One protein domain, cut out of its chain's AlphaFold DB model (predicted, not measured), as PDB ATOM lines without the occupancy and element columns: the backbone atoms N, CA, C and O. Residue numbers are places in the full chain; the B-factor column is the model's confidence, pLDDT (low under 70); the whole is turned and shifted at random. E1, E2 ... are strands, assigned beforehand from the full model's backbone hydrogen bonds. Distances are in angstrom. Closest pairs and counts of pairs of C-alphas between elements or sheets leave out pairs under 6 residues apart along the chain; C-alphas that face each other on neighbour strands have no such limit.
ATOM      1  N   PHE A 266     470.422 340.170 381.886       71.25
ATOM      2  CA  PHE A 266     470.597 340.245 383.323       71.25
ATOM      3  C   PHE A 266     471.995 340.764 383.657       71.25
ATOM      4  O   PHE A 266     472.928 340.655 382.855       71.25
ATOM      5  N   SER A 267     472.168 341.290 384.863       73.38
ATOM      6  CA  SER A 267     473.486 341.663 385.377       73.38
ATOM      7  C   SER A 267     473.563 341.511 386.890       73.38
ATOM      8  O   SER A 267     472.576 341.752 387.585       73.38
ATOM      9  N   GLY A 268     474.737 341.148 387.395       73.12
ATOM     10  CA  GLY A 268     475.020 341.019 388.824       73.12
ATOM     11  C   GLY A 268     476.457 340.567 389.056       73.12
ATOM     12  O   GLY A 268     477.155 340.231 388.104       73.12
ATOM     13  N   GLU A 269     476.921 340.552 390.299       78.00
ATOM     14  CA  GLU A 269     478.274 340.082 390.606       78.00
ATOM     15  C   GLU A 269     478.312 338.546 390.693       78.00
ATOM     16  O   GLU A 269     477.465 337.920 391.328       78.00
ATOM     17  N   GLY A 270     479.295 337.922 390.041       82.81
ATOM     18  CA  GLY A 270     479.484 336.471 390.050       82.81
ATOM     19  C   GLY A 270     478.654 335.704 389.012       82.81
ATOM     20  O   GLY A 270     477.957 336.264 388.168       82.81
ATOM     21  N   THR A 271     478.761 334.371 389.055       81.88
ATOM     22  CA  THR A 271     478.082 333.474 388.103       81.88
ATOM     23  C   THR A 271     476.566 333.459 388.343       81.88
ATOM     24  O   THR A 271     476.143 333.260 389.483       81.88
ATOM     25  N   PRO A 272     475.733 333.585 387.293       85.50
ATOM     26  CA  PRO A 272     474.280 333.637 387.443       85.50
ATOM     27  C   PRO A 272     473.680 332.351 388.017       85.50
ATOM     28  O   PRO A 272     474.115 331.236 387.707       85.50
ATOM     29  N   ALA A 273     472.608 332.504 388.798       86.06
ATOM     30  CA  ALA A 273     471.847 331.376 389.320       86.06
ATOM     31  C   ALA A 273     471.247 330.532 388.169       86.06
ATOM     32  O   ALA A 273     470.676 331.097 387.233       86.06
ATOM     33  N   PRO A 274     471.284 329.183 388.230       85.00
ATOM     34  CA  PRO A 274     470.780 328.328 387.148       85.00
ATOM     35  C   PRO A 274     469.302 328.539 386.790       85.00
ATOM     36  O   PRO A 274     468.925 328.350 385.636       85.00
ATOM     37  N   GLY A 275     468.481 328.937 387.771       84.69
ATOM     38  CA  GLY A 275     467.056 329.238 387.595       84.69
ATOM     39  C   GLY A 275     466.742 330.692 387.225       84.69
ATOM     40  O   GLY A 275     465.571 331.033 387.114       84.69
ATOM     41  N   LEU A 276     467.755 331.554 387.076       81.44
ATOM     42  CA  LEU A 276     467.573 332.912 386.569       81.44
ATOM     43  C   LEU A 276     467.445 332.873 385.045       81.44
ATOM     44  O   LEU A 276     468.294 332.272 384.384       81.44
ATOM     45  N   GLY A 277     466.438 333.561 384.514       79.25
ATOM     46  CA  GLY A 277     466.211 333.686 383.079       79.25
ATOM     47  C   GLY A 277     465.752 332.395 382.397       79.25
ATOM     48  O   GLY A 277     465.623 331.328 382.994       79.25
ATOM     49  N   GLU A 278     465.516 332.523 381.105       79.94
ATOM     50  CA  GLU A 278     464.974 331.520 380.198       79.94
ATOM     51  C   GLU A 278     465.952 331.299 379.027       79.94
ATOM     52  O   GLU A 278     466.843 332.116 378.787       79.94
ATOM     53  N   GLU A 279     465.794 330.214 378.259       79.88
ATOM     54  CA  GLU A 279     466.672 329.883 377.115       79.88
ATOM     55  C   GLU A 279     466.943 331.103 376.213       79.88
ATOM     56  O   GLU A 279     466.018 331.859 375.900       79.88
ATOM     57  N   ASN A 280     468.191 331.274 375.763       73.00
ATOM     58  CA  ASN A 280     468.677 332.406 374.963       73.00
ATOM     59  C   ASN A 280     468.802 333.758 375.678       73.00
ATOM     60  O   ASN A 280     469.223 334.707 375.018       73.00
ATOM     61  N   ASP A 281     468.545 333.871 376.982       79.69
ATOM     62  CA  ASP A 281     468.849 335.097 377.734       79.69
ATOM     63  C   ASP A 281     470.366 335.327 377.870       79.69
ATOM     64  O   ASP A 281     471.193 334.459 377.551       79.69
ATOM     65  N   ARG A 282     470.756 336.532 378.286       80.31
ATOM     66  CA  ARG A 282     472.148 336.950 378.491       80.31
ATOM     67  C   ARG A 282     472.353 337.427 379.919       80.31
ATOM     68  O   ARG A 282     471.442 337.970 380.526       80.31
ATOM     69  N   TYR A 283     473.551 337.232 380.450       80.50
ATOM     70  CA  TYR A 283     473.927 337.729 381.769       80.50
ATOM     71  C   TYR A 283     475.328 338.329 381.712       80.50
ATOM     72  O   TYR A 283     476.237 337.701 381.168       80.50
ATOM     73  N   LEU A 284     475.502 339.525 382.271       80.75
ATOM     74  CA  LEU A 284     476.803 340.148 382.491       80.75
ATOM     75  C   LEU A 284     477.186 340.039 383.969       80.75
ATOM     76  O   LEU A 284     476.542 340.648 384.823       80.75
ATOM     77  N   ASP A 285     478.265 339.314 384.253       82.25
ATOM     78  CA  ASP A 285     478.907 339.360 385.564       82.25
ATOM     79  C   ASP A 285     479.625 340.705 385.711       82.25
ATOM     80  O   ASP A 285     480.630 340.946 385.047       82.25
ATOM     81  N   THR A 286     479.122 341.602 386.551       73.25
ATOM     82  CA  THR A 286     479.680 342.953 386.719       73.25
ATOM     83  C   THR A 286     480.990 342.967 387.510       73.25
ATOM     84  O   THR A 286     481.756 343.924 387.406       73.25
ATOM     85  N   GLY A 287     481.309 341.900 388.251       73.88
ATOM     86  CA  GLY A 287     482.580 341.762 388.967       73.88
ATOM     87  C   GLY A 287     483.712 341.285 388.059       73.88
ATOM     88  O   GLY A 287     484.843 341.774 388.140       73.88
ATOM     89  N   THR A 288     483.421 340.339 387.162       79.69
ATOM     90  CA  THR A 288     484.437 339.746 386.275       79.69
ATOM     91  C   THR A 288     484.383 340.253 384.837       79.69
ATOM     92  O   THR A 288     485.388 340.132 384.129       79.69
ATOM     93  N   LEU A 289     483.274 340.860 384.418       74.75
ATOM     94  CA  LEU A 289     482.888 341.164 383.034       74.75
ATOM     95  C   LEU A 289     482.715 339.932 382.136       74.75
ATOM     96  O   LEU A 289     482.831 340.034 380.910       74.75
ATOM     97  N   ASP A 290     482.465 338.764 382.726       83.75
ATOM     98  CA  ASP A 290     482.083 337.569 381.979       83.75
ATOM     99  C   ASP A 290     480.662 337.720 381.426       83.75
ATOM    100  O   ASP A 290     479.729 338.088 382.135       83.75
ATOM    101  N   VAL A 291     480.496 337.414 380.141       81.50
ATOM    102  CA  VAL A 291     479.190 337.382 379.479       81.50
ATOM    103  C   VAL A 291     478.764 335.933 379.344       81.50
ATOM    104  O   VAL A 291     479.498 335.117 378.777       81.50
ATOM    105  N   TYR A 292     477.565 335.623 379.817       84.25
ATOM    106  CA  TYR A 292     476.958 334.301 379.761       84.25
ATOM    107  C   TYR A 292     475.716 334.303 378.868       84.25
ATOM    108  O   TYR A 292     475.004 335.303 378.773       84.25
ATOM    109  N   ALA A 293     475.425 333.156 378.258       85.19
ATOM    110  CA  ALA A 293     474.164 332.867 377.585       85.19
ATOM    111  C   ALA A 293     473.438 331.711 378.283       85.19
ATOM    112  O   ALA A 293     474.071 330.716 378.657       85.19
ATOM    113  N   LYS A 294     472.118 331.831 378.464       85.19
ATOM    114  CA  LYS A 294     471.296 330.748 379.015       85.19
ATOM    115  C   LYS A 294     471.156 329.636 377.977       85.19
ATOM    116  O   LYS A 294     470.738 329.905 376.851       85.19
ATOM    117  N   THR A 295     471.501 328.412 378.376       82.69
ATOM    118  CA  THR A 295     471.346 327.198 377.558       82.69
ATOM    119  C   THR A 295     470.865 326.034 378.422       82.69
ATOM    120  O   THR A 295     471.490 325.706 379.435       82.69
ATOM    121  N   GLY A 296     469.756 325.412 378.031       79.19
ATOM    122  CA  GLY A 296     468.979 324.479 378.839       79.19
ATOM    123  C   GLY A 296     468.871 324.914 380.304       79.19
ATOM    124  O   GLY A 296     468.492 326.038 380.649       79.19
ATOM    125  N   ASP A 297     469.299 324.021 381.192       75.25
ATOM    126  CA  ASP A 297     469.187 324.208 382.640       75.25
ATOM    127  C   ASP A 297     470.278 325.121 383.238       75.25
ATOM    128  O   ASP A 297     470.291 325.357 384.444       75.25
ATOM    129  N   GLY A 298     471.200 325.670 382.433       86.56
ATOM    130  CA  GLY A 298     472.375 326.394 382.933       86.56
ATOM    131  C   GLY A 298     472.723 327.672 382.173       86.56
ATOM    132  O   GLY A 298     472.024 328.090 381.252       86.56
ATOM    133  N   TRP A 299     473.822 328.295 382.593       91.12
ATOM    134  CA  TRP A 299     474.425 329.462 381.958       91.12
ATOM    135  C   TRP A 299     475.818 329.094 381.454       91.12
ATOM    136  O   TRP A 299     476.631 328.548 382.200       91.12
ATOM    137  N   VAL A 300     476.098 329.388 380.188       90.06
ATOM    138  CA  VAL A 300     477.386 329.106 379.549       90.06
ATOM    139  C   VAL A 300     478.099 330.420 379.290       90.06
ATOM    140  O   VAL A 300     477.549 331.301 378.635       90.06
ATOM    141  N   LYS A 301     479.334 330.553 379.785       89.06
ATOM    142  CA  LYS A 301     480.182 331.713 379.491       89.06
ATOM    143  C   LYS A 301     480.474 331.751 377.991       89.06
ATOM    144  O   LYS A 301     481.067 330.825 377.443       89.06
ATOM    145  N   THR A 302     480.065 332.831 377.343       82.69
ATOM    146  CA  THR A 302     480.263 333.078 375.910       82.69
ATOM    147  C   THR A 302     481.432 334.013 375.619       82.69
ATOM    148  O   THR A 302     481.893 334.069 374.483       82.69
ATOM    149  N   GLY A 303     481.926 334.734 376.626       77.88
ATOM    150  CA  GLY A 303     483.090 335.605 376.489       77.88
ATOM    151  C   GLY A 303     483.372 336.401 377.756       77.88
ATOM    152  O   GLY A 303     482.722 336.207 378.782       77.88
ATOM    153  N   ASN A 304     484.341 337.303 377.667       80.88
ATOM    154  CA  ASN A 304     484.655 338.287 378.693       80.88
ATOM    155  C   ASN A 304     484.934 339.631 378.009       80.88
ATOM    156  O   ASN A 304     485.649 339.665 377.005       80.88
ATOM    157  N   LEU A 305     484.397 340.734 378.538       68.81
ATOM    158  CA  LEU A 305     484.567 342.050 377.907       68.81
ATOM    159  C   LEU A 305     486.020 342.575 377.963       68.81
ATOM    160  O   LEU A 305     486.383 343.411 377.142       68.81
ATOM    161  N   LYS A 306     486.882 342.048 378.851       66.44
ATOM    162  CA  LYS A 306     488.329 342.360 378.932       66.44
ATOM    163  C   LYS A 306     489.181 341.539 377.964       66.44
ATOM    164  O   LYS A 306     490.277 341.950 377.608       66.44
ATOM    165  N   GLU A 307     488.723 340.369 377.519       59.53
ATOM    166  CA  GLU A 307     489.535 339.495 376.652       59.53
ATOM    167  C   GLU A 307     489.686 340.036 375.214       59.53
ATOM    168  O   GLU A 307     490.498 339.519 374.448       59.53
ATOM    169  N   GLN A 308     488.957 341.099 374.845       49.69
ATOM    170  CA  GLN A 308     489.037 341.740 373.524       49.69
ATOM    171  C   GLN A 308     489.628 343.163 373.528       49.69
ATOM    172  O   GLN A 308     489.801 343.756 372.465       49.69
ATOM    173  N   GLY A 309     490.013 343.692 374.692       48.31
ATOM    174  CA  GLY A 309     490.700 344.974 374.828       48.31
ATOM    175  C   GLY A 309     491.492 345.005 376.130       48.31
ATOM    176  O   GLY A 309     490.960 344.659 377.173       48.31
ATOM    177  N   ASN A 310     492.761 345.418 376.089       53.91
ATOM    178  CA  ASN A 310     493.675 345.470 377.247       53.91
ATOM    179  C   ASN A 310     493.274 346.498 378.343       53.91
ATOM    180  O   ASN A 310     494.148 347.001 379.051       53.91
ATOM    181  N   GLY A 311     491.996 346.853 378.458       63.19
ATOM    182  CA  GLY A 311     491.482 347.798 379.440       63.19
ATOM    183  C   GLY A 311     491.224 347.158 380.804       63.19
ATOM    184  O   GLY A 311     490.871 345.981 380.913       63.19
ATOM    185  N   ALA A 312     491.411 347.939 381.862       70.69
ATOM    186  CA  ALA A 312     491.034 347.579 383.222       70.69
ATOM    187  C   ALA A 312     489.528 347.802 383.453       70.69
ATOM    188  O   ALA A 312     488.916 348.641 382.800       70.69
ATOM    189  N   LEU A 313     488.939 347.075 384.411       74.12
ATOM    190  CA  LEU A 313     487.660 347.464 385.011       74.12
ATOM    191  C   LEU A 313     487.954 348.332 386.236       74.12
ATOM    192  O   LEU A 313     488.579 347.862 387.189       74.12
ATOM    193  N   LEU A 314     487.491 349.571 386.195       82.94
ATOM    194  CA  LEU A 314     487.470 350.512 387.305       82.94
ATOM    195  C   LEU A 314     486.093 350.468 387.980       82.94
ATOM    196  O   LEU A 314     485.093 350.134 387.342       82.94
ATOM    197  N   LYS A 315     486.051 350.792 389.272       82.94
ATOM    198  CA  LYS A 315     484.822 350.879 390.066       82.94
ATOM    199  C   LYS A 315     484.838 352.176 390.872       82.94
ATOM    200  O   LYS A 315     485.903 352.564 391.359       82.94
ATOM    201  N   GLY A 316     483.683 352.809 391.018       83.31
ATOM    202  CA  GLY A 316     483.497 353.966 391.888       83.31
ATOM    203  C   GLY A 316     482.033 354.382 391.982       83.31
ATOM    204  O   GLY A 316     481.165 353.766 391.369       83.31
ATOM    205  N   GLU A 317     481.757 355.418 392.770       83.31
ATOM    206  CA  GLU A 317     480.411 355.976 392.928       83.31
ATOM    207  C   GLU A 317     480.222 357.198 392.014       83.31
ATOM    208  O   GLU A 317     480.958 358.182 392.126       83.31
ATOM    209  N   GLY A 318     479.202 357.161 391.152       84.62
ATOM    210  CA  GLY A 318     478.875 358.219 390.195       84.62
ATOM    211  C   GLY A 318     479.549 358.053 388.831       84.62
ATOM    212  O   GLY A 318     480.258 357.085 388.573       84.62
ATOM    213  N   GLU A 319     479.313 359.000 387.919       86.88
ATOM    214  CA  GLU A 319     479.934 358.953 386.591       86.88
ATOM    215  C   GLU A 319     481.463 359.124 386.682       86.88
ATOM    216  O   GLU A 319     481.938 359.965 387.455       86.88
ATOM    217  N   PRO A 320     482.251 358.396 385.869       90.94
ATOM    218  CA  PRO A 320     483.705 358.490 385.916       90.94
ATOM    219  C   PRO A 320     484.216 359.870 385.502       90.94
ATOM    220  O   PRO A 320     483.713 360.489 384.557       90.94
ATOM    221  N   ALA A 321     485.294 360.320 386.146       91.00
ATOM    222  CA  ALA A 321     485.964 361.549 385.736       91.00
ATOM    223  C   ALA A 321     486.566 361.401 384.328       91.00
ATOM    224  O   ALA A 321     487.007 360.323 383.910       91.00
ATOM    225  N   LYS A 322     486.633 362.504 383.574       89.50
ATOM    226  CA  LYS A 322     487.163 362.488 382.200       89.50
ATOM    227  C   LYS A 322     488.635 362.094 382.150       89.50
ATOM    228  O   LYS A 322     489.085 361.598 381.137       89.50
ATOM    229  N   GLU A 323     489.372 362.278 383.225       87.62
ATOM    230  CA  GLU A 323     490.807 362.046 383.349       87.62
ATOM    231  C   GLU A 323     491.099 360.648 383.914       87.62
ATOM    232  O   GLU A 323     492.254 360.230 384.005       87.62
ATOM    233  N   GLU A 324     490.050 359.932 384.322       87.25
ATOM    234  CA  GLU A 324     490.131 358.596 384.883       87.25
ATOM    235  C   GLU A 324     490.217 357.536 383.781       87.25
ATOM    236  O   GLU A 324     489.560 357.623 382.737       87.25
ATOM    237  N   GLY A 325     491.033 356.513 384.040       84.75
ATOM    238  CA  GLY A 325     491.243 355.383 383.142       84.75
ATOM    239  C   GLY A 325     492.046 355.703 381.881       84.75
ATOM    240  O   GLY A 325     492.600 356.783 381.684       84.75
ATOM    241  N   LYS A 326     492.155 354.696 381.025       82.88
ATOM    242  CA  LYS A 326     492.812 354.722 379.717       82.88
ATOM    243  C   LYS A 326     491.827 354.255 378.659       82.88
ATOM    244  O   LYS A 326     490.916 353.497 378.962       82.88
ATOM    245  N   ILE A 327     492.022 354.679 377.410       77.38
ATOM    246  CA  ILE A 327     491.199 354.225 376.277       77.38
ATOM    247  C   ILE A 327     491.108 352.692 376.273       77.38
ATOM    248  O   ILE A 327     492.132 352.006 376.292       77.38
ATOM    249  N   GLY A 328     489.878 352.181 376.242       66.25
ATOM    250  CA  GLY A 328     489.539 350.764 376.351       66.25
ATOM    251  C   GLY A 328     489.205 350.282 377.766       66.25
ATOM    252  O   GLY A 328     488.686 349.175 377.889       66.25
ATOM    253  N   ASP A 329     489.465 351.072 378.814       78.19
ATOM    254  CA  ASP A 329     489.032 350.756 380.179       78.19
ATOM    255  C   ASP A 329     487.503 350.768 380.273       78.19
ATOM    256  O   ASP A 329     486.813 351.534 379.593       78.19
ATOM    257  N   PHE A 330     486.982 349.925 381.153       79.62
ATOM    258  CA  PHE A 330     485.592 349.946 381.577       79.62
ATOM    259  C   PHE A 330     485.505 350.603 382.949       79.62
ATOM    260  O   PHE A 330     486.398 350.434 383.776       79.62
ATOM    261  N   TYR A 331     484.418 351.315 383.210       81.94
ATOM    262  CA  TYR A 331     484.119 351.861 384.529       81.94
ATOM    263  C   TYR A 331     482.708 351.461 384.923       81.94
ATOM    264  O   TYR A 331     481.771 351.678 384.155       81.94
ATOM    265  N   PHE A 332     482.562 350.866 386.099       80.44
ATOM    266  CA  PHE A 332     481.268 350.533 386.670       80.44
ATOM    267  C   PHE A 332     480.934 351.520 387.788       80.44
ATOM    268  O   PHE A 332     481.618 351.547 388.811       80.44
ATOM    269  N   ASP A 333     479.893 352.319 387.561       82.50
ATOM    270  CA  ASP A 333     479.302 353.179 388.580       82.50
ATOM    271  C   ASP A 333     478.461 352.310 389.520       82.50
ATOM    272  O   ASP A 333     477.396 351.816 389.144       82.50
ATOM    273  N   GLU A 334     478.949 352.119 390.741       73.31
ATOM    274  CA  GLU A 334     478.330 351.270 391.758       73.31
ATOM    275  C   GLU A 334     477.015 351.863 392.286       73.31
ATOM    276  O   GLU A 334     476.113 351.108 392.656       73.31
ATOM    277  N   ALA A 335     476.864 353.192 392.250       75.75
ATOM    278  CA  ALA A 335     475.665 353.880 392.715       75.75
ATOM    279  C   ALA A 335     474.527 353.763 391.696       75.75
ATOM    280  O   ALA A 335     473.406 353.396 392.044       75.75
ATOM    281  N   SER A 336     474.808 354.043 390.420       72.75
ATOM    282  CA  SER A 336     473.781 353.971 389.374       72.75
ATOM    283  C   SER A 336     473.674 352.604 388.700       72.75
ATOM    284  O   SER A 336     472.737 352.404 387.927       72.75
ATOM    285  N   GLN A 337     474.588 351.669 388.982       69.19
ATOM    286  CA  GLN A 337     474.722 350.369 388.306       69.19
ATOM    287  C   GLN A 337     474.943 350.511 386.787       69.19
ATOM    288  O   GLN A 337     474.518 349.668 385.994       69.19
ATOM    289  N   THR A 338     475.596 351.597 386.360       74.12
ATOM    290  CA  THR A 338     475.840 351.904 384.944       74.12
ATOM    291  C   THR A 338     477.260 351.511 384.546       74.12
ATOM    292  O   THR A 338     478.227 351.859 385.222       74.12
ATOM    293  N   LEU A 339     477.407 350.833 383.405       75.50
ATOM    294  CA  LEU A 339     478.713 350.539 382.817       75.50
ATOM    295  C   LEU A 339     479.082 351.595 381.766       75.50
ATOM    296  O   LEU A 339     478.274 351.955 380.911       75.50
ATOM    297  N   TYR A 340     480.328 352.049 381.793       80.62
ATOM    298  CA  TYR A 340     480.910 352.975 380.830       80.62
ATOM    299  C   TYR A 340     482.125 352.330 380.157       80.62
ATOM    300  O   TYR A 340     482.797 351.484 380.750       80.62
ATOM    301  N   VAL A 341     482.439 352.756 378.933       79.44
ATOM    302  CA  VAL A 341     483.681 352.401 378.229       79.44
ATOM    303  C   VAL A 341     484.452 353.658 377.834       79.44
ATOM    304  O   VAL A 341     483.883 354.608 377.288       79.44
ATOM    305  N   LYS A 342     485.755 353.684 378.118       81.75
ATOM    306  CA  LYS A 342     486.643 354.797 377.783       81.75
ATOM    307  C   LYS A 342     486.943 354.759 376.291       81.75
ATOM    308  O   LYS A 342     487.727 353.932 375.830       81.75
ATOM    309  N   ALA A 343     486.304 355.631 375.522       71.88
ATOM    310  CA  ALA A 343     486.439 355.651 374.066       71.88
ATOM    311  C   ALA A 343     487.567 356.578 373.582       71.88
ATOM    312  O   ALA A 343     488.129 356.342 372.515       71.88
ATOM    313  N   ASP A 344     487.901 357.598 374.375       75.19
ATOM    314  CA  ASP A 344     488.947 358.596 374.108       75.19
ATOM    315  C   ASP A 344     489.574 359.071 375.440       75.19
ATOM    316  O   ASP A 344     489.039 358.765 376.508       75.19
ATOM    317  N   GLU A 345     490.678 359.823 375.405       78.19
ATOM    318  CA  GLU A 345     491.361 360.410 376.566       78.19
ATOM    319  C   GLU A 345     490.397 361.214 377.454       78.19
ATOM    320  O   GLU A 345     490.504 361.133 378.671       78.19
ATOM    321  N   GLU A 346     489.387 361.879 376.880       82.44
ATOM    322  CA  GLU A 346     488.407 362.689 377.629       82.44
ATOM    323  C   GLU A 346     486.972 362.129 377.627       82.44
ATOM    324  O   GLU A 346     486.092 362.689 378.284       82.44
ATOM    325  N   VAL A 347     486.699 361.031 376.909       78.94
ATOM    326  CA  VAL A 347     485.320 360.571 376.649       78.94
ATOM    327  C   VAL A 347     485.058 359.185 377.225       78.94
ATOM    328  O   VAL A 347     485.601 358.184 376.754       78.94
ATOM    329  N   TRP A 348     484.151 359.135 378.199       82.19
ATOM    330  CA  TRP A 348     483.485 357.913 378.641       82.19
ATOM    331  C   TRP A 348     482.143 357.781 377.922       82.19
ATOM    332  O   TRP A 348     481.272 358.640 378.047       82.19
ATOM    333  N   LEU A 349     481.973 356.708 377.151       71.38
ATOM    334  CA  LEU A 349     480.684 356.363 376.566       71.38
ATOM    335  C   LEU A 349     479.889 355.557 377.586       71.38
ATOM    336  O   LEU A 349     480.303 354.465 377.976       71.38
ATOM    337  N   LYS A 350     478.739 356.092 377.994       75.69
ATOM    338  CA  LYS A 350     477.741 355.355 378.766       75.69
ATOM    339  C   LYS A 350     477.219 354.198 377.919       75.69
ATOM    340  O   LYS A 350     476.664 354.428 376.843       75.69
ATOM    341  N   LEU A 351     477.404 352.966 378.386       67.62
ATOM    342  CA  LEU A 351     476.736 351.822 377.779       67.62
ATOM    343  C   LEU A 351     475.256 351.855 378.184       67.62
ATOM    344  O   LEU A 351     474.927 352.393 379.247       67.62
ATOM    345  N   PRO A 352     474.342 351.355 377.334       53.16
ATOM    346  CA  PRO A 352     472.920 351.443 377.626       53.16
ATOM    347  C   PRO A 352     472.608 350.768 378.962       53.16
ATOM    348  O   PRO A 352     473.162 349.710 379.263       53.16
ATOM    349  N   ASP A 353     471.723 351.383 379.750       55.09
ATOM    350  CA  ASP A 353     471.287 350.822 381.025       55.09
ATOM    351  C   ASP A 353     470.644 349.455 380.773       55.09
ATOM    352  O   ASP A 353     469.591 349.352 380.133       55.09
ATOM    353  N   LEU A 354     471.294 348.401 381.270       52.97
ATOM    354  CA  LEU A 354     470.840 347.030 381.084       52.97
ATOM    355  C   LEU A 354     469.493 346.772 381.761       52.97
ATOM    356  O   LEU A 354     468.880 345.778 381.412       52.97
ATOM    357  N   ARG A 355     469.005 347.642 382.661       48.06
ATOM    358  CA  ARG A 355     467.664 347.565 383.278       48.06
ATOM    359  C   ARG A 355     466.555 348.142 382.398       48.06
ATOM    360  O   ARG A 355     465.404 347.751 382.536       48.06
ATOM    361  N   HIS A 356     466.896 349.065 381.498       42.06
ATOM    362  CA  HIS A 356     465.942 349.771 380.634       42.06
ATOM    363  C   HIS A 356     465.996 349.306 379.170       42.06
ATOM    364  O   HIS A 356     465.246 349.807 378.329       42.06
ATOM    365  N   MET A 357     466.847 348.324 378.846       44.59
ATOM    366  CA  MET A 357     466.697 347.570 377.603       44.59
ATOM    367  C   MET A 357     465.390 346.756 377.631       44.59
ATOM    368  O   MET A 357     464.966 346.313 378.700       44.59
ATOM    369  N   PRO A 358     464.753 346.497 376.474       38.97
ATOM    370  CA  PRO A 358     463.664 345.530 376.397       38.97
ATOM    371  C   PRO A 358     464.136 344.178 376.955       38.97
ATOM    372  O   PRO A 358     464.992 343.530 376.361       38.97
ATOM    373  N   GLY A 359     463.613 343.776 378.118       44.28
ATOM    374  CA  GLY A 359     464.065 342.572 378.820       44.28
ATOM    375  C   GLY A 359     465.288 342.777 379.723       44.28
ATOM    376  O   GLY A 359     466.055 341.852 379.920       44.28
ATOM    377  N   GLY A 360     465.524 343.970 380.248       49.34
ATOM    378  CA  GLY A 360     466.531 344.203 381.272       49.34
ATOM    379  C   GLY A 360     466.043 343.858 382.674       49.34
ATOM    380  O   GLY A 360     465.063 344.453 383.112       49.34
ATOM    381  N   VAL A 361     466.688 342.943 383.407       53.84
ATOM    382  CA  VAL A 361     466.318 342.673 384.814       53.84
ATOM    383  C   VAL A 361     467.574 342.549 385.687       53.84
ATOM    384  O   VAL A 361     468.445 341.737 385.374       53.84
ATOM    385  N   PRO A 362     467.691 343.304 386.797       58.06
ATOM    386  CA  PRO A 362     468.746 343.075 387.781       58.06
ATOM    387  C   PRO A 362     468.743 341.617 388.261       58.06
ATOM    388  O   PRO A 362     467.682 341.044 388.522       58.06
ATOM    389  N   GLY A 363     469.920 341.003 388.386       57.06
ATOM    390  CA  GLY A 363     470.038 339.703 389.041       57.06
ATOM    391  C   GLY A 363     469.584 339.783 390.507       57.06
ATOM    392  O   GLY A 363     469.563 340.873 391.084       57.06
TER     393      GLY A 363
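What this domain is: This is residues 266 to 363 of the 480 residues of the protein "Lysophospholipase L1 and related esterase" of Caldibacillus debilis GB1 (UniProt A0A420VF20). With little regular structure, two small twisted mixed sheets, E4-E3-E2-E1-E9 and E5-E6-E7-E8, make two lobes along the longest axis. The 98 printed residues hold nine strands, E1 to E9 in chain order, 39 residues, and no named helix: all strand. The whole is compact, radius of gyration of the C-alphas 13.8 A, and elongated, 43 by 25 by 20 A.

Where its parts are: Find C-alpha 298 at (472.375, 326.394, 382.933); E4 runs 17.6 A to residue 304. E3 is residues 290 to 295, E2 282 to 285, E1 266 to 268, E9 360 to 362. E5 is 313 to 316, E6 330 to 333, E7 338 to 342, E8 348 to 350, ending at (477.741, 355.355, 378.766).

How they stand to each other: Hairpins E2-E3 and E3-E4 form a meander, each strand antiparallel to the one before: find N 292 and O 283, 2.8 A, and N 300 and O 293, 2.9 A, within hydrogen-bond range. Hairpins E6-E7, N 340 and O 331, 2.8 A, and E7-E8, N 349 and O 341, 2.8 A, form another.

The domain as a whole: The printed part has no cut. Links E1 to E2 and E5 to E6 are long. Residues 351 to 363 are among 22 under pLDDT 70.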